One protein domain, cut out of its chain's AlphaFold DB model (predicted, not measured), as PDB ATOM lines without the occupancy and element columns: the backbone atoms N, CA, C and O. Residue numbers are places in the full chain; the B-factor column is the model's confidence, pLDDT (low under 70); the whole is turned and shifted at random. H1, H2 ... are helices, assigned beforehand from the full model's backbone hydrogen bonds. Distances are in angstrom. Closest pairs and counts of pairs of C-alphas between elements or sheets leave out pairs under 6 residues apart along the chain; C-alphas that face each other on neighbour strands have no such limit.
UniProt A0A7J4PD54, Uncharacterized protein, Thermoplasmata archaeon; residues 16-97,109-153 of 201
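Overview. This is residues 16 to 97 and 109 to 153 of the 201 residues of an uncharacterized protein of Thermoplasmata archaeon (UniProt A0A7J4PD54). What is the overall shape? Two very long helices, H3 and H4, spread like an open V that is not joined at its narrow end, where the printed part is cut; at the wide end a small helical hairpin, H1 and H2, sits beside the first part of H3. What is it made of? The printed part has 127 residues with four named helices, H1, H2, H3 and H4 along the chain, and no named strand, and its class is all helix. How large and compact is it? It is extended, with a radius of gyration of the C-alphas of 24.4 A, and flat, spanning 74 by 39 by 19 A.

Along the chain. Where are the first helices? H1 is residues 18 to 26, its C-alpha 18 at (119.636, 151.695, 56.370), and H2 is residues 34 to 44. Where are the long ones? H3, residues 51 to 96, measures 65.2 A from first to last C-alpha. H4, residues 109 to 150, measures 61.6 A and ends with C-alpha 150 at (107.150, 141.134, 32.020).

Arrangement. How do H1 and H2 meet? They form a hairpin and touch, the closest C-alphas being those of Leu 25 and Leu 37, 6.7 A apart. Their lines stand at a shallow tilt of 20 degrees, opposite ways. What of H3 and H4? H1 and H3 are close but not clearly touching, with the closest C-alphas, Ile 21 and Phe 54, 8.0 A apart; H2 and H3 are near each other, and H4 is apart from H1, H2 and H3. Are the helix backbones complete? In H1, H2, H3 and H4 every O i to N i+4 pair is within hydrogen-bond range.

Size, cuts and confidence. How far does it reach? The two C-alphas farthest apart, Thr 17 and Glu 109, are 74.6 A apart. Is there a cut? Residues 98 to 108 are not printed, and C-alphas 97 and 109 are 19.0 A apart across the cut. Where is confidence low? Among the 29 residues with pLDDT under 70 are residues 69 to 79, 91 to 97 and 147 to 153.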
ATOM      1  N   LEU A  16     117.422 158.645  54.112       77.75
ATOM      2  CA  LEU A  16     117.188 157.237  53.835       77.75
ATOM      3  C   LEU A  16     117.458 156.416  55.094       77.75
ATOM      4  O   LEU A  16     118.442 156.662  55.795       77.75
ATOM      5  N   THR A  17     116.608 155.429  55.364       79.62
ATOM      6  CA  THR A  17     116.916 154.432  56.395       79.62
ATOM      7  C   THR A  17     117.963 153.436  55.879       79.62
ATOM      8  O   THR A  17     118.091 153.242  54.667       79.62
ATOM      9  N   PRO A  18     118.696 152.746  56.770       76.38
ATOM     10  CA  PRO A  18     119.636 151.695  56.370       76.38
ATOM     11  C   PRO A  18     118.990 150.583  55.527       76.38
ATOM     12  O   PRO A  18     119.638 149.991  54.665       76.38
ATOM     13  N   GLU A  19     117.702 150.313  55.754       76.94
ATOM     14  CA  GLU A  19     116.916 149.359  54.968       76.94
ATOM     15  C   GLU A  19     116.623 149.892  53.560       76.94
ATOM     16  O   GLU A  19     116.871 149.183  52.588       76.94
ATOM     17  N   GLU A  20     116.216 151.162  53.425       77.88
ATOM     18  CA  GLU A  20     116.007 151.794  52.113       77.88
ATOM     19  C   GLU A  20     117.319 151.918  51.311       77.88
ATOM     20  O   GLU A  20     117.304 151.860  50.081       77.88
ATOM     21  N   ILE A  21     118.470 152.089  51.976       80.94
ATOM     22  CA  ILE A  21     119.795 152.083  51.327       80.94
ATOM     23  C   ILE A  21     120.107 150.692  50.769       80.94
ATOM     24  O   ILE A  21     120.554 150.580  49.628       80.94
ATOM     25  N   ARG A  22     119.854 149.633  51.544       79.38
ATOM     26  CA  ARG A  22     120.057 148.249  51.090       79.38
ATOM     27  C   ARG A  22     119.158 147.897  49.917       79.38
ATOM     28  O   ARG A  22     119.659 147.369  48.931       79.38
ATOM     29  N   GLU A  23     117.875 148.228  49.996       82.50
ATOM     30  CA  GLU A  23     116.915 147.967  48.919       82.50
ATOM     31  C   GLU A  23     117.347 148.653  47.614       82.50
ATOM     32  O   GLU A  23     117.391 148.035  46.553       82.50
ATOM     33  N   LYS A  24     117.814 149.902  47.702       80.38
ATOM     34  CA  LYS A  24     118.339 150.627  46.541       80.38
ATOM     35  C   LYS A  24     119.678 150.111  46.016       80.38
ATOM     36  O   LYS A  24     119.956 150.269  44.832       80.38
ATOM     37  N   LEU A  25     120.534 149.541  46.863       82.94
ATOM     38  CA  LEU A  25     121.773 148.887  46.421       82.94
ATOM     39  C   LEU A  25     121.483 147.550  45.723       82.94
ATOM     40  O   LEU A  25     122.173 147.200  44.766       82.94
ATOM     41  N   GLU A  26     120.444 146.832  46.151       80.44
ATOM     42  CA  GLU A  26     119.967 145.614  45.486       80.44
ATOM     43  C   GLU A  26     119.474 145.899  44.059       80.44
ATOM     44  O   GLU A  26     119.814 145.152  43.142       80.44
ATOM     45  N   GLU A  27     118.783 147.021  43.828       83.06
ATOM     46  CA  GLU A  27     118.362 147.461  42.482       83.06
ATOM     47  C   GLU A  27     119.538 147.721  41.515       83.06
ATOM     48  O   GLU A  27     119.360 147.751  40.293       83.06
ATOM     49  N   LEU A  28     120.752 147.912  42.042       78.56
ATOM     50  CA  LEU A  28     121.968 148.143  41.254       78.56
ATOM     51  C   LEU A  28     122.721 146.851  40.920       78.56
ATOM     52  O   LEU A  28     123.675 146.887  40.127       78.56
ATOM     53  N   LYS A  29     122.293 145.705  41.469       74.19
ATOM     54  CA  LYS A  29     122.850 144.400  41.103       74.19
ATOM     55  C   LYS A  29     122.678 144.156  39.604       74.19
ATOM     56  O   LYS A  29     121.624 144.381  39.020       74.19
ATOM     57  N   GLY A  30     123.757 143.713  38.965       68.81
ATOM     58  CA  GLY A  30     123.822 143.485  37.517       68.81
ATOM     59  C   GLY A  30     124.337 144.682  36.710       68.81
ATOM     60  O   GLY A  30     124.924 144.471  35.651       68.81
ATOM     61  N   LYS A  31     124.216 145.917  37.222       75.88
ATOM     62  CA  LYS A  31     124.845 147.111  36.621       75.88
ATOM     63  C   LYS A  31     126.227 147.376  37.209       75.88
ATOM     64  O   LYS A  31     127.170 147.659  36.474       75.88
ATOM     65  N   ILE A  32     126.347 147.227  38.527       76.62
ATOM     66  CA  ILE A  32     127.591 147.410  39.274       76.62
ATOM     67  C   ILE A  32     128.064 146.034  39.788       76.62
ATOM     68  O   ILE A  32     127.235 145.232  40.229       76.62
ATOM     69  N   PRO A  33     129.371 145.711  39.712       75.81
ATOM     70  CA  PRO A  33     129.908 144.466  40.250       75.81
ATOM     71  C   PRO A  33     129.636 144.301  41.749       75.81
ATOM     72  O   PRO A  33     129.716 145.258  42.514       75.81
ATOM     73  N   PHE A  34     129.386 143.060  42.172       73.31
ATOM     74  CA  PHE A  34     129.015 142.735  43.552       73.31
ATOM     75  C   PHE A  34     130.012 143.255  44.598       73.31
ATOM     76  O   PHE A  34     129.589 143.820  45.595       73.31
ATOM     77  N   PHE A  35     131.320 143.132  44.350       74.31
ATOM     78  CA  PHE A  35     132.348 143.600  45.288       74.31
ATOM     79  C   PHE A  35     132.281 145.116  45.534       74.31
ATOM     80  O   PHE A  35     132.439 145.556  46.663       74.31
ATOM     81  N   VAL A  36     131.962 145.903  44.499       77.81
ATOM     82  CA  VAL A  36     131.796 147.360  44.615       77.81
ATOM     83  C   VAL A  36     130.525 147.694  45.394       77.81
ATOM     84  O   VAL A  36     130.524 148.624  46.191       77.81
ATOM     85  N   LEU A  37     129.443 146.935  45.185       76.88
ATOM     86  CA  LEU A  37     128.189 147.105  45.927       76.88
ATOM     87  C   LEU A  37     128.330 146.734  47.409       76.88
ATOM     88  O   LEU A  37     127.739 147.404  48.252       76.88
ATOM     89  N   ASP A  38     129.103 145.695  47.720       76.81
ATOM     90  CA  ASP A  38     129.380 145.261  49.093       76.81
ATOM     91  C   ASP A  38     130.213 146.310  49.849       76.81
ATOM     92  O   ASP A  38     129.886 146.698  50.972       76.81
ATOM     93  N   GLU A  39     131.228 146.867  49.187       79.94
ATOM     94  CA  GLU A  39     132.062 147.947  49.718       79.94
ATOM     95  C   GLU A  39     131.248 149.238  49.934       79.94
ATOM     96  O   GLU A  39     131.263 149.809  51.027       79.94
ATOM     97  N   LEU A  40     130.413 149.620  48.956       81.88
ATOM     98  CA  LEU A  40     129.436 150.709  49.088       81.88
ATOM     99  C   LEU A  40     128.466 150.477  50.250       81.88
ATOM    100  O   LEU A  40     128.178 151.401  51.008       81.88
ATOM    101  N   SER A  41     127.942 149.261  50.412       80.62
ATOM    102  CA  SER A  41     127.008 148.951  51.498       80.62
ATOM    103  C   SER A  41     127.656 149.157  52.864       80.62
ATOM    104  O   SER A  41     127.034 149.734  53.759       80.62
ATOM    105  N   ASN A  42     128.916 148.744  53.007       80.75
ATOM    106  CA  ASN A  42     129.679 148.915  54.237       80.75
ATOM    107  C   ASN A  42     130.007 150.389  54.514       80.75
ATOM    108  O   ASN A  42     129.860 150.835  55.651       80.75
ATOM    109  N   GLU A  43     130.367 151.174  53.496       80.69
ATOM    110  CA  GLU A  43     130.673 152.603  53.662       80.69
ATOM    111  C   GLU A  43     129.450 153.488  53.934       80.69
ATOM    112  O   GLU A  43     129.583 154.565  54.531       80.69
ATOM    113  N   LEU A  44     128.268 153.084  53.461       82.50
ATOM    114  CA  LEU A  44     127.023 153.840  53.626       82.50
ATOM    115  C   LEU A  44     126.238 153.436  54.885       82.50
ATOM    116  O   LEU A  44     125.286 154.127  55.243       82.50
ATOM    117  N   LYS A  45     126.633 152.352  55.566       71.88
ATOM    118  CA  LYS A  45     125.901 151.732  56.685       71.88
ATOM    119  C   LYS A  45     125.623 152.675  57.861       71.88
ATOM    120  O   LYS A  45     124.555 152.589  58.459       71.88
ATOM    121  N   ASP A  46     126.548 153.595  58.125       74.38
ATOM    122  CA  ASP A  46     126.494 154.529  59.258       74.38
ATOM    123  C   ASP A  46     126.329 155.997  58.815       74.38
ATOM    124  O   ASP A  46     126.520 156.920  59.609       74.38
ATOM    125  N   LYS A  47     126.002 156.244  57.537       75.19
ATOM    126  CA  LYS A  47     125.904 157.601  56.979       75.19
ATOM    127  C   LYS A  47     124.451 158.044  56.828       75.19
ATOM    128  O   LYS A  47     123.663 157.426  56.116       75.19
ATOM    129  N   GLU A  48     124.120 159.189  57.421       74.56
ATOM    130  CA  GLU A  48     122.842 159.864  57.186       74.56
ATOM    131  C   GLU A  48     122.844 160.527  55.805       74.56
ATOM    132  O   GLU A  48     123.439 161.584  55.590       74.56
ATOM    133  N   LEU A  49     122.182 159.886  54.843       79.62
ATOM    134  CA  LEU A  49     122.171 160.315  53.448       79.62
ATOM    135  C   LEU A  49     120.752 160.612  52.991       79.62
ATOM    136  O   LEU A  49     119.817 159.847  53.223       79.62
ATOM    137  N   THR A  50     120.579 161.720  52.288       83.94
ATOM    138  CA  THR A  50     119.330 162.000  51.576       83.94
ATOM    139  C   THR A  50     119.240 161.178  50.288       83.94
ATOM    140  O   THR A  50     120.246 160.721  49.739       83.94
ATOM    141  N   LYS A  51     118.021 161.028  49.749       78.00
ATOM    142  CA  LYS A  51     117.795 160.344  48.461       78.00
ATOM    143  C   LYS A  51     118.645 160.909  47.318       78.00
ATOM    144  O   LYS A  51     119.082 160.140  46.466       78.00
ATOM    145  N   GLU A  52     118.870 162.220  47.306       78.81
ATOM    146  CA  GLU A  52     119.671 162.897  46.282       78.81
ATOM    147  C   GLU A  52     121.166 162.613  46.445       78.81
ATOM    148  O   GLU A  52     121.824 162.261  45.470       78.81
ATOM    149  N   GLN A  53     121.685 162.665  47.676       79.25
ATOM    150  CA  GLN A  53     123.085 162.329  47.962       79.25
ATOM    151  C   GLN A  53     123.399 160.875  47.612       79.25
ATOM    152  O   GLN A  53     124.400 160.609  46.954       79.25
ATOM    153  N   PHE A  54     122.514 159.940  47.973       84.06
ATOM    154  CA  PHE A  54     122.665 158.535  47.592       84.06
ATOM    155  C   PHE A  54     122.700 158.365  46.067       84.06
ATOM    156  O   PHE A  54     123.576 157.689  45.538       84.06
ATOM    157  N   LYS A  55     121.783 159.024  45.341       81.69
ATOM    158  CA  LYS A  55     121.737 158.953  43.874       81.69
ATOM    159  C   LYS A  55     123.004 159.528  43.231       81.69
ATOM    160  O   LYS A  55     123.484 158.958  42.257       81.69
ATOM    161  N   SER A  56     123.551 160.610  43.786       83.25
ATOM    162  CA  SER A  56     124.809 161.208  43.325       83.25
ATOM    163  C   SER A  56     125.990 160.250  43.498       83.25
ATOM    164  O   SER A  56     126.719 160.019  42.542       83.25
ATOM    165  N   ILE A  57     126.135 159.644  44.682       82.94
ATOM    166  CA  ILE A  57     127.215 158.686  44.977       82.94
ATOM    167  C   ILE A  57     127.128 157.478  44.038       82.94
ATOM    168  O   ILE A  57     128.117 157.081  43.430       82.94
ATOM    169  N   VAL A  58     125.930 156.913  43.877       82.56
ATOM    170  CA  VAL A  58     125.701 155.766  42.990       82.56
ATOM    171  C   VAL A  58     126.015 156.102  41.533       82.56
ATOM    172  O   VAL A  58     126.627 155.289  40.846       82.56
ATOM    173  N   SER A  59     125.610 157.284  41.062       79.50
ATOM    174  CA  SER A  59     125.901 157.762  39.706       79.50
ATOM    175  C   SER A  59     127.403 157.856  39.461       79.50
ATOM    176  O   SER A  59     127.896 157.359  38.455       79.50
ATOM    177  N   GLU A  60     128.135 158.451  40.400       82.94
ATOM    178  CA  GLU A  60     129.578 158.654  40.283       82.94
ATOM    179  C   GLU A  60     130.345 157.321  40.324       82.94
ATOM    180  O   GLU A  60     131.294 157.111  39.566       82.94
ATOM    181  N   VAL A  61     129.901 156.370  41.155       80.69
ATOM    182  CA  VAL A  61     130.480 155.019  41.185       80.69
ATOM    183  C   VAL A  61     130.159 154.246  39.905       80.69
ATOM    184  O   VAL A  61     131.042 153.581  39.362       80.69
ATOM    185  N   ALA A  62     128.933 154.348  39.388       76.06
ATOM    186  CA  ALA A  62     128.557 153.720  38.125       76.06
ATOM    187  C   ALA A  62     129.400 154.258  36.956       76.06
ATOM    188  O   ALA A  62     129.960 153.460  36.204       76.06
ATOM    189  N   GLU A  63     129.569 155.581  36.859       80.44
ATOM    190  CA  GLU A  63     130.412 156.212  35.836       80.44
ATOM    191  C   GLU A  63     131.873 155.768  35.937       80.44
ATOM    192  O   GLU A  63     132.471 155.422  34.921       80.44
ATOM    193  N   ARG A  64     132.452 155.697  37.144       76.12
ATOM    194  CA  ARG A  64     133.837 155.219  37.321       76.12
ATOM    195  C   ARG A  64     134.015 153.755  36.931       76.12
ATOM    196  O   ARG A  64     135.026 153.390  36.332       76.12
ATOM    197  N   VAL A  65     133.049 152.902  37.270       74.94
ATOM    198  CA  VAL A  65     133.068 151.485  36.878       74.94
ATOM    199  C   VAL A  65     132.956 151.351  35.358       74.94
ATOM    200  O   VAL A  65     133.647 150.524  34.760       74.94
ATOM    201  N   GLU A  66     132.114 152.161  34.723       73.06
ATOM    202  CA  GLU A  66     131.944 152.170  33.272       73.06
ATOM    203  C   GLU A  66     133.190 152.704  32.556       73.06
ATOM    204  O   GLU A  66     133.692 152.032  31.653       73.06
ATOM    205  N   GLN A  67     133.772 153.807  33.031       70.44
ATOM    206  CA  GLN A  67     135.057 154.332  32.558       70.44
ATOM    207  C   GLN A  67     136.163 153.284  32.672       70.44
ATOM    208  O   GLN A  67     136.806 152.987  31.674       70.44
ATOM    209  N   SER A  68     136.308 152.601  33.812       70.19
ATOM    210  CA  SER A  68     137.325 151.549  33.968       70.19
ATOM    211  C   SER A  68     137.138 150.374  32.991       70.19
ATOM    212  O   SER A  68     138.111 149.776  32.521       70.19
ATOM    213  N   ARG A  69     135.889 150.025  32.645       67.69
ATOM    214  CA  ARG A  69     135.599 149.000  31.623       67.69
ATOM    215  C   ARG A  69     135.909 149.497  30.214       67.69
ATOM    216  O   ARG A  69     136.357 148.696  29.391       67.69
ATOM    217  N   VAL A  70     135.649 150.771  29.931       64.50
ATOM    218  CA  VAL A  70     135.974 151.413  28.652       64.50
ATOM    219  C   VAL A  70     137.486 151.534  28.495       64.50
ATOM    220  O   VAL A  70     137.997 151.086  27.476       64.50
ATOM    221  N   ASP A  71     138.206 151.999  29.511       57.88
ATOM    222  CA  ASP A  71     139.662 152.153  29.500       57.88
ATOM    223  C   ASP A  71     140.364 150.824  29.216       57.88
ATOM    224  O   ASP A  71     141.188 150.754  28.312       57.88
ATOM    225  N   LYS A  72     139.955 149.727  29.871       65.00
ATOM    226  CA  LYS A  72     140.500 148.385  29.579       65.00
ATOM    227  C   LYS A  72     140.237 147.926  28.144       65.00
ATOM    228  O   LYS A  72     141.055 147.221  27.556       65.00
ATOM    229  N   LYS A  73     139.083 148.278  27.571       61.28
ATOM    230  CA  LYS A  73     138.779 147.972  26.165       61.28
ATOM    231  C   LYS A  73     139.606 148.844  25.222       61.28
ATOM    232  O   LYS A  73     140.105 148.326  24.231       61.28
ATOM    233  N   VAL A  74     139.760 150.130  25.531       58.28
ATOM    234  CA  VAL A  74     140.564 151.085  24.757       58.28
ATOM    235  C   VAL A  74     142.036 150.689  24.785       58.28
ATOM    236  O   VAL A  74     142.655 150.662  23.729       58.28
ATOM    237  N   GLU A  75     142.573 150.300  25.938       62.44
ATOM    238  CA  GLU A  75     143.943 149.805  26.101       62.44
ATOM    239  C   GLU A  75     144.182 148.544  25.257       62.44
ATOM    240  O   GLU A  75     145.125 148.496  24.474       62.44
ATOM    241  N   ASN A  76     143.262 147.575  25.297       66.94
ATOM    242  CA  ASN A  76     143.356 146.358  24.483       66.94
ATOM    243  C   ASN A  76     143.262 146.658  22.969       66.94
ATOM    244  O   ASN A  76     143.993 146.087  22.160       66.94
ATOM    245  N   VAL A  77     142.411 147.610  22.564       65.19
ATOM    246  CA  VAL A  77     142.348 148.092  21.172       65.19
ATOM    247  C   VAL A  77     143.631 148.831  20.786       65.19
ATOM    248  O   VAL A  77     144.115 148.664  19.667       65.19
ATOM    249  N   PHE A  78     144.224 149.606  21.694       63.19
ATOM    250  CA  PHE A  78     145.479 150.315  21.457       63.19
ATOM    251  C   PHE A  78     146.658 149.341  21.324       63.19
ATOM    252  O   PHE A  78     147.493 149.513  20.435       63.19
ATOM    253  N   GLU A  79     146.694 148.270  22.121       69.19
ATOM    254  CA  GLU A  79     147.654 147.168  21.972       69.19
ATOM    255  C   GLU A  79     147.502 146.444  20.626       69.19
ATOM    256  O   GLU A  79     148.487 146.075  19.983       69.19
ATOM    257  N   GLN A  80     146.268 146.243  20.162       71.69
ATOM    258  CA  GLN A  80     146.013 145.648  18.850       71.69
ATOM    259  C   GLN A  80     146.416 146.592  17.711       71.69
ATOM    260  O   GLN A  80     147.058 146.155  16.755       71.69
ATOM    261  N   LEU A  81     146.121 147.889  17.826       66.88
ATOM    262  CA  LEU A  81     146.529 148.910  16.858       66.88
ATOM    263  C   LEU A  81     148.047 149.083  16.801       66.88
ATOM    264  O   LEU A  81     148.594 149.213  15.710       66.88
ATOM    265  N   THR A  82     148.743 149.038  17.936       68.44
ATOM    266  CA  THR A  82     150.214 149.094  17.965       68.44
ATOM    267  C   THR A  82     150.832 147.843  17.348       68.44
ATOM    268  O   THR A  82     151.762 147.964  16.550       68.44
ATOM    269  N   LYS A  83     150.269 146.650  17.588       76.00
ATOM    270  CA  LYS A  83     150.681 145.423  16.880       76.00
ATOM    271  C   LYS A  83     150.462 145.533  15.369       76.00
ATOM    272  O   LYS A  83     151.382 145.243  14.607       76.00
ATOM    273  N   ILE A  84     149.303 146.021  14.925       72.06
ATOM    274  CA  ILE A  84     149.010 146.224  13.496       72.06
ATOM    275  C   ILE A  84     149.947 147.273  12.887       72.06
ATOM    276  O   ILE A  84     150.523 147.032  11.832       72.06
ATOM    277  N   SER A  85     150.154 148.406  13.560       68.75
ATOM    278  CA  SER A  85     151.055 149.471  13.116       68.75
ATOM    279  C   SER A  85     152.493 148.971  12.988       68.75
ATOM    280  O   SER A  85     153.121 149.219  11.963       68.75
ATOM    281  N   SER A  86     152.979 148.184  13.953       71.12
ATOM    282  CA  SER A  86     154.302 147.553  13.872       71.12
ATOM    283  C   SER A  86     154.402 146.537  12.724       71.12
ATOM    284  O   SER A  86     155.432 146.456  12.052       71.12
ATOM    285  N   GLY A  87     153.318 145.808  12.433       73.31
ATOM    286  CA  GLY A  87     153.219 144.920  11.273       73.31
ATOM    287  C   GLY A  87     153.264 145.685   9.948       73.31
ATOM    288  O   GLY A  87     154.004 145.302   9.043       73.31
ATOM    289  N   ILE A  88     152.548 146.809   9.859       72.62
ATOM    290  CA  ILE A  88     152.531 147.692   8.684       72.62
ATOM    291  C   ILE A  88     153.892 148.366   8.485       72.62
ATOM    292  O   ILE A  88     154.367 148.426   7.354       72.62
ATOM    293  N   GLU A  89     154.558 148.830   9.543       70.50
ATOM    294  CA  GLU A  89     155.924 149.359   9.441       70.50
ATOM    295  C   GLU A  89     156.922 148.288   9.001       70.50
ATOM    296  O   GLU A  89     157.794 148.569   8.179       70.50
ATOM    297  N   SER A  90     156.786 147.058   9.497       71.12
ATOM    298  CA  SER A  90     157.642 145.936   9.093       71.12
ATOM    299  C   SER A  90     157.442 145.586   7.615       71.12
ATOM    300  O   SER A  90     158.415 145.414   6.882       71.12
ATOM    301  N   MET A  91     156.195 145.580   7.138       64.75
ATOM    302  CA  MET A  91     155.869 145.461   5.712       64.75
ATOM    303  C   MET A  91     156.370 146.663   4.896       64.75
ATOM    304  O   MET A  91     156.844 146.505   3.772       64.75
ATOM    305  N   GLY A  92     156.297 147.869   5.458       61.34
ATOM    306  CA  GLY A  92     156.799 149.103   4.857       61.34
ATOM    307  C   GLY A  92     158.320 149.104   4.691       61.34
ATOM    308  O   GLY A  92     158.827 149.605   3.691       61.34
ATOM    309  N   LYS A  93     159.056 148.508   5.636       66.00
ATOM    310  CA  LYS A  93     160.508 148.300   5.536       66.00
ATOM    311  C   LYS A  93     160.851 147.256   4.472       66.00
ATOM    312  O   LYS A  93     161.646 147.560   3.591       66.00
ATOM    313  N   LEU A  94     160.151 146.118   4.466       58.88
ATOM    314  CA  LEU A  94     160.290 145.070   3.440       58.88
ATOM    315  C   LEU A  94     159.974 145.555   2.014       58.88
ATOM    316  O   LEU A  94     160.483 145.002   1.049       58.88
ATOM    317  N   THR A  95     159.131 146.579   1.862       56.12
ATOM    318  CA  THR A  95     158.765 147.147   0.550       56.12
ATOM    319  C   THR A  95     159.616 148.351   0.137       56.12
ATOM    320  O   THR A  95     159.701 148.651  -1.056       56.12
ATOM    321  N   ARG A  96     160.250 149.056   1.088       53.62
ATOM    322  CA  ARG A  96     161.171 150.180   0.816       53.62
ATOM    323  C   ARG A  96     162.599 149.730   0.534       53.62
ATOM    324  O   ARG A  96     163.291 150.400  -0.232       53.62
ATOM    325  N   GLU A  97     163.027 148.604   1.091       46.84
ATOM    326  CA  GLU A  97     164.226 147.903   0.638       46.84
ATOM    327  C   GLU A  97     163.910 147.228  -0.704       46.84
ATOM    328  O   GLU A  97     163.454 146.092  -0.771       46.84
ATOM    329  N   GLU A 109     158.540 131.321  -1.599       74.06
ATOM    330  CA  GLU A 109     157.882 130.123  -1.060       74.06
ATOM    331  C   GLU A 109     157.548 130.284   0.437       74.06
ATOM    332  O   GLU A 109     156.436 129.994   0.883       74.06
ATOM    333  N   LYS A 110     158.464 130.857   1.232       82.62
ATOM    334  CA  LYS A 110     158.189 131.196   2.643       82.62
ATOM    335  C   LYS A 110     157.088 132.246   2.797       82.62
ATOM    336  O   LYS A 110     156.380 132.233   3.808       82.62
ATOM    337  N   LEU A 111     156.971 133.183   1.857       80.06
ATOM    338  CA  LEU A 111     155.906 134.186   1.854       80.06
ATOM    339  C   LEU A 111     154.557 133.569   1.476       80.06
ATOM    340  O   LEU A 111     153.579 133.870   2.158       80.06
ATOM    341  N   GLU A 112     154.500 132.673   0.488       80.62
ATOM    342  CA  GLU A 112     153.282 131.923   0.145       80.62
ATOM    343  C   GLU A 112     152.759 131.126   1.340       80.62
ATOM    344  O   GLU A 112     151.598 131.283   1.717       80.62
ATOM    345  N   VAL A 113     153.631 130.382   2.030       87.12
ATOM    346  CA  VAL A 113     153.237 129.623   3.231       87.12
ATOM    347  C   VAL A 113     152.672 130.545   4.317       87.12
ATOM    348  O   VAL A 113     151.666 130.219   4.946       87.12
ATOM    349  N   LYS A 114     153.275 131.722   4.535       86.56
ATOM    350  CA  LYS A 114     152.770 132.704   5.513       86.56
ATOM    351  C   LYS A 114     151.426 133.304   5.101       86.56
ATOM    352  O   LYS A 114     150.595 133.559   5.973       86.56
ATOM    353  N   VAL A 115     151.219 133.556   3.809       87.06
ATOM    354  CA  VAL A 115     149.952 134.075   3.274       87.06
ATOM    355  C   VAL A 115     148.845 133.033   3.425       87.06
ATOM    356  O   VAL A 115     147.767 133.379   3.909       87.06
ATOM    357  N   ASP A 116     149.120 131.766   3.126       87.75
ATOM    358  CA  ASP A 116     148.165 130.668   3.316       87.75
ATOM    359  C   ASP A 116     147.782 130.479   4.788       87.75
ATOM    360  O   ASP A 116     146.605 130.306   5.118       87.75
ATOM    361  N   ASP A 117     148.755 130.576   5.697       89.19
ATOM    362  CA  ASP A 117     148.508 130.505   7.139       89.19
ATOM    363  C   ASP A 117     147.644 131.674   7.636       89.19
ATOM    364  O   ASP A 117     146.759 131.496   8.481       89.19
ATOM    365  N   LEU A 118     147.871 132.881   7.108       84.75
ATOM    366  CA  LEU A 118     147.049 134.053   7.409       84.75
ATOM    367  C   LEU A 118     145.631 133.915   6.850       84.75
ATOM    368  O   LEU A 118     144.671 134.267   7.542       84.75
ATOM    369  N   LEU A 119     145.479 133.378   5.640       84.12
ATOM    370  CA  LEU A 119     144.172 133.120   5.035       84.12
ATOM    371  C   LEU A 119     143.378 132.095   5.847       84.12
ATOM    372  O   LEU A 119     142.206 132.343   6.143       84.12
ATOM    373  N   LYS A 120     144.017 131.007   6.294       86.88
ATOM    374  CA  LYS A 120     143.395 130.021   7.193       86.88
ATOM    375  C   LYS A 120     142.948 130.654   8.508       86.88
ATOM    376  O   LYS A 120     141.771 130.579   8.846       86.88
ATOM    377  N   LYS A 121     143.844 131.372   9.195       85.75
ATOM    378  CA  LYS A 121     143.515 132.061  10.460       85.75
ATOM    379  C   LYS A 121     142.377 133.070  10.297       85.75
ATOM    380  O   LYS A 121     141.533 133.195  11.181       85.75
ATOM    381  N   THR A 122     142.333 133.777   9.168       79.06
ATOM    382  CA  THR A 122     141.254 134.729   8.859       79.06
ATOM    383  C   THR A 122     139.928 134.008   8.603       79.06
ATOM    384  O   THR A 122     138.878 134.475   9.051       79.06
ATOM    385  N   GLY A 123     139.964 132.854   7.932       84.12
ATOM    386  CA  GLY A 123     138.810 131.975   7.748       84.12
ATOM    387  C   GLY A 123     138.240 131.475   9.077       84.12
ATOM    388  O   GLY A 123     137.044 131.640   9.325       84.12
ATOM    389  N   ASP A 124     139.098 130.965   9.961       85.50
ATOM    390  CA  ASP A 124     138.708 130.475  11.290       85.50
ATOM    391  C   ASP A 124     138.129 131.600  12.160       85.50
ATOM    392  O   ASP A 124     137.098 131.435  12.816       85.50
ATOM    393  N   PHE A 125     138.740 132.788  12.120       81.25
ATOM    394  CA  PHE A 125     138.231 133.966  12.821       81.25
ATOM    395  C   PHE A 125     136.847 134.391  12.306       81.25
ATOM    396  O   PHE A 125     135.957 134.718  13.093       81.25
ATOM    397  N   SER A 126     136.637 134.348  10.988       84.38
ATOM    398  CA  SER A 126     135.344 134.642  10.362       84.38
ATOM    399  C   SER A 126     134.264 133.632  10.770       84.38
ATOM    400  O   SER A 126     133.140 134.028  11.087       84.38
ATOM    401  N   ALA A 127     134.602 132.340  10.827       85.38
ATOM    402  CA  ALA A 127     133.691 131.292  11.287       85.38
ATOM    403  C   ALA A 127     133.304 131.474  12.765       85.38
ATOM    404  O   ALA A 127     132.116 131.471  13.093       85.38
ATOM    405  N   ASN A 128     134.281 131.736  13.636       87.00
ATOM    406  CA  ASN A 128     134.038 131.989  15.059       87.00
ATOM    407  C   ASN A 128     133.164 133.230  15.285       87.00
ATOM    408  O   ASN A 128     132.240 133.201  16.095       87.00
ATOM    409  N   ASN A 129     133.399 134.305  14.531       83.81
ATOM    410  CA  ASN A 129     132.565 135.501  14.617       83.81
ATOM    411  C   ASN A 129     131.124 135.244  14.168       83.81
ATOM    412  O   ASN A 129     130.205 135.786  14.779       83.81
ATOM    413  N   LYS A 130     130.900 134.416  13.139       89.12
ATOM    414  CA  LYS A 130     129.537 134.025  12.744       89.12
ATOM    415  C   LYS A 130     128.824 133.270  13.866       89.12
ATOM    416  O   LYS A 130     127.692 133.627  14.175       89.12
ATOM    417  N   SER A 131     129.508 132.321  14.509       89.19
ATOM    418  CA  SER A 131     128.968 131.586  15.663       89.19
ATOM    419  C   SER A 131     128.596 132.529  16.811       89.19
ATOM    420  O   SER A 131     127.492 132.454  17.334       89.19
ATOM    421  N   LEU A 132     129.477 133.473  17.162       87.69
ATOM    422  CA  LEU A 132     129.209 134.452  18.222       87.69
ATOM    423  C   LEU A 132     128.014 135.360  17.900       87.69
ATOM    424  O   LEU A 132     127.244 135.713  18.790       87.69
ATOM    425  N   VAL A 133     127.856 135.761  16.636       89.31
ATOM    426  CA  VAL A 133     126.702 136.562  16.200       89.31
ATOM    427  C   VAL A 133     125.403 135.764  16.309       89.31
ATOM    428  O   VAL A 133     124.374 136.336  16.668       89.31
ATOM    429  N   GLU A 134     125.436 134.468  16.012       91.44
ATOM    430  CA  GLU A 134     124.285 133.574  16.147       91.44
ATOM    431  C   GLU A 134     123.900 133.378  17.621       91.44
ATOM    432  O   GLU A 134     122.752 133.633  17.984       91.44
ATOM    433  N   ASP A 135     124.875 133.121  18.499       91.25
ATOM    434  CA  ASP A 135     124.658 133.043  19.951       91.25
ATOM    435  C   ASP A 135     124.061 134.343  20.516       91.25
ATOM    436  O   ASP A 135     123.130 134.323  21.327       91.25
ATOM    437  N   LEU A 136     124.561 135.502  20.074       90.25
ATOM    438  CA  LEU A 136     124.028 136.801  20.493       90.25
ATOM    439  C   LEU A 136     122.585 137.012  20.026       90.25
ATOM    440  O   LEU A 136     121.787 137.576  20.779       90.25
ATOM    441  N   ARG A 137     122.231 136.558  18.816       90.75
ATOM    442  CA  ARG A 137     120.847 136.606  18.318       90.75
ATOM    443  C   ARG A 137     119.926 135.719  19.146       90.75
ATOM    444  O   ARG A 137     118.853 136.175  19.537       90.75
ATOM    445  N   ASP A 138     120.364 134.511  19.482       91.62
ATOM    446  CA  ASP A 138     119.601 133.593  20.330       91.62
ATOM    447  C   ASP A 138     119.400 134.151  21.743       91.62
ATOM    448  O   ASP A 138     118.317 134.043  22.328       91.62
ATOM    449  N   HIS A 139     120.432 134.784  22.301       88.06
ATOM    450  CA  HIS A 139     120.342 135.459  23.592       88.06
ATOM    451  C   HIS A 139     119.371 136.643  23.550       88.06
ATOM    452  O   HIS A 139     118.556 136.783  24.464       88.06
ATOM    453  N   LEU A 140     119.405 137.455  22.491       84.12
ATOM    454  CA  LEU A 140     118.443 138.538  22.275       84.12
ATOM    455  C   LEU A 140     117.009 138.008  22.194       84.12
ATOM    456  O   LEU A 140     116.154 138.496  22.929       84.12
ATOM    457  N   ALA A 141     116.761 136.952  21.418       84.88
ATOM    458  CA  ALA A 141     115.437 136.340  21.307       84.88
ATOM    459  C   ALA A 141     114.927 135.791  22.657       84.88
ATOM    460  O   ALA A 141     113.747 135.927  22.997       84.88
ATOM    461  N   LYS A 142     115.812 135.198  23.474       85.75
ATOM    462  CA  LYS A 142     115.472 134.756  24.841       85.75
ATOM    463  C   LYS A 142     115.117 135.930  25.751       85.75
ATOM    464  O   LYS A 142     114.167 135.818  26.531       85.75
ATOM    465  N   ILE A 143     115.865 137.030  25.667       77.81
ATOM    466  CA  ILE A 143     115.581 138.247  26.431       77.81
ATOM    467  C   ILE A 143     114.234 138.813  26.000       77.81
ATOM    468  O   ILE A 143     113.388 138.988  26.865       77.81
ATOM    469  N   GLU A 144     113.990 138.993  24.700       75.62
ATOM    470  CA  GLU A 144     112.725 139.507  24.161       75.62
ATOM    471  C   GLU A 144     111.521 138.685  24.630       75.62
ATOM    472  O   GLU A 144     110.531 139.249  25.098       75.62
ATOM    473  N   LYS A 145     111.626 137.350  24.601       78.19
ATOM    474  CA  LYS A 145     110.588 136.446  25.119       78.19
ATOM    475  C   LYS A 145     110.356 136.627  26.622       78.19
ATOM    476  O   LYS A 145     109.216 136.617  27.083       78.19
ATOM    477  N   SER A 146     111.430 136.808  27.386       73.69
ATOM    478  CA  SER A 146     111.360 137.000  28.839       73.69
ATOM    479  C   SER A 146     110.807 138.385  29.198       73.69
ATOM    480  O   SER A 146     109.982 138.506  30.100       73.69
ATOM    481  N   THR A 147     111.179 139.432  28.463       63.50
ATOM    482  CA  THR A 147     110.689 140.802  28.668       63.50
ATOM    483  C   THR A 147     109.270 141.007  28.145       63.50
ATOM    484  O   THR A 147     108.514 141.762  28.750       63.50
ATOM    485  N   GLY A 148     108.863 140.296  27.090       59.81
ATOM    486  CA  GLY A 148     107.468 140.249  26.645       59.81
ATOM    487  C   GLY A 148     106.546 139.702  27.738       59.81
ATOM    488  O   GLY A 148     105.480 140.259  27.967       59.81
ATOM    489  N   SER A 149     107.004 138.706  28.507       55.78
ATOM    490  CA  SER A 149     106.256 138.188  29.667       55.78
ATOM    491  C   SER A 149     106.218 139.140  30.875       55.78
ATOM    492  O   SER A 149     105.317 139.054  31.702       55.78
ATOM    493  N   LEU A 150     107.153 140.096  30.974       53.62
ATOM    494  CA  LEU A 150     107.150 141.134  32.020       53.62
ATOM    495  C   LEU A 150     106.078 142.211  31.781       53.62
ATOM    496  O   LEU A 150     105.644 142.854  32.733       53.62
ATOM    497  N   SER A 151     105.613 142.369  30.535       53.81
ATOM    498  CA  SER A 151     104.422 143.167  30.198       53.81
ATOM    499  C   SER A 151     103.121 142.535  30.714       53.81
ATOM    500  O   SER A 151     102.082 143.193  30.705       53.81
ATOM    501  N   GLU A 152     103.166 141.277  31.153       53.94
ATOM    502  CA  GLU A 152     102.029 140.506  31.648       53.94
ATOM    503  C   GLU A 152     102.157 140.245  33.155       53.94
ATOM    504  O   GLU A 152     101.919 139.133  33.623       53.94
ATOM    505  N   ILE A 153     102.492 141.253  33.973       59.25
ATOM    506  CA  ILE A 153     101.954 141.202  35.341       59.25
ATOM    507  C   ILE A 153     100.438 141.235  35.140       59.25
ATOM    508  O   ILE A 153      99.939 142.261  34.675       59.25
TER     509      ILE A 153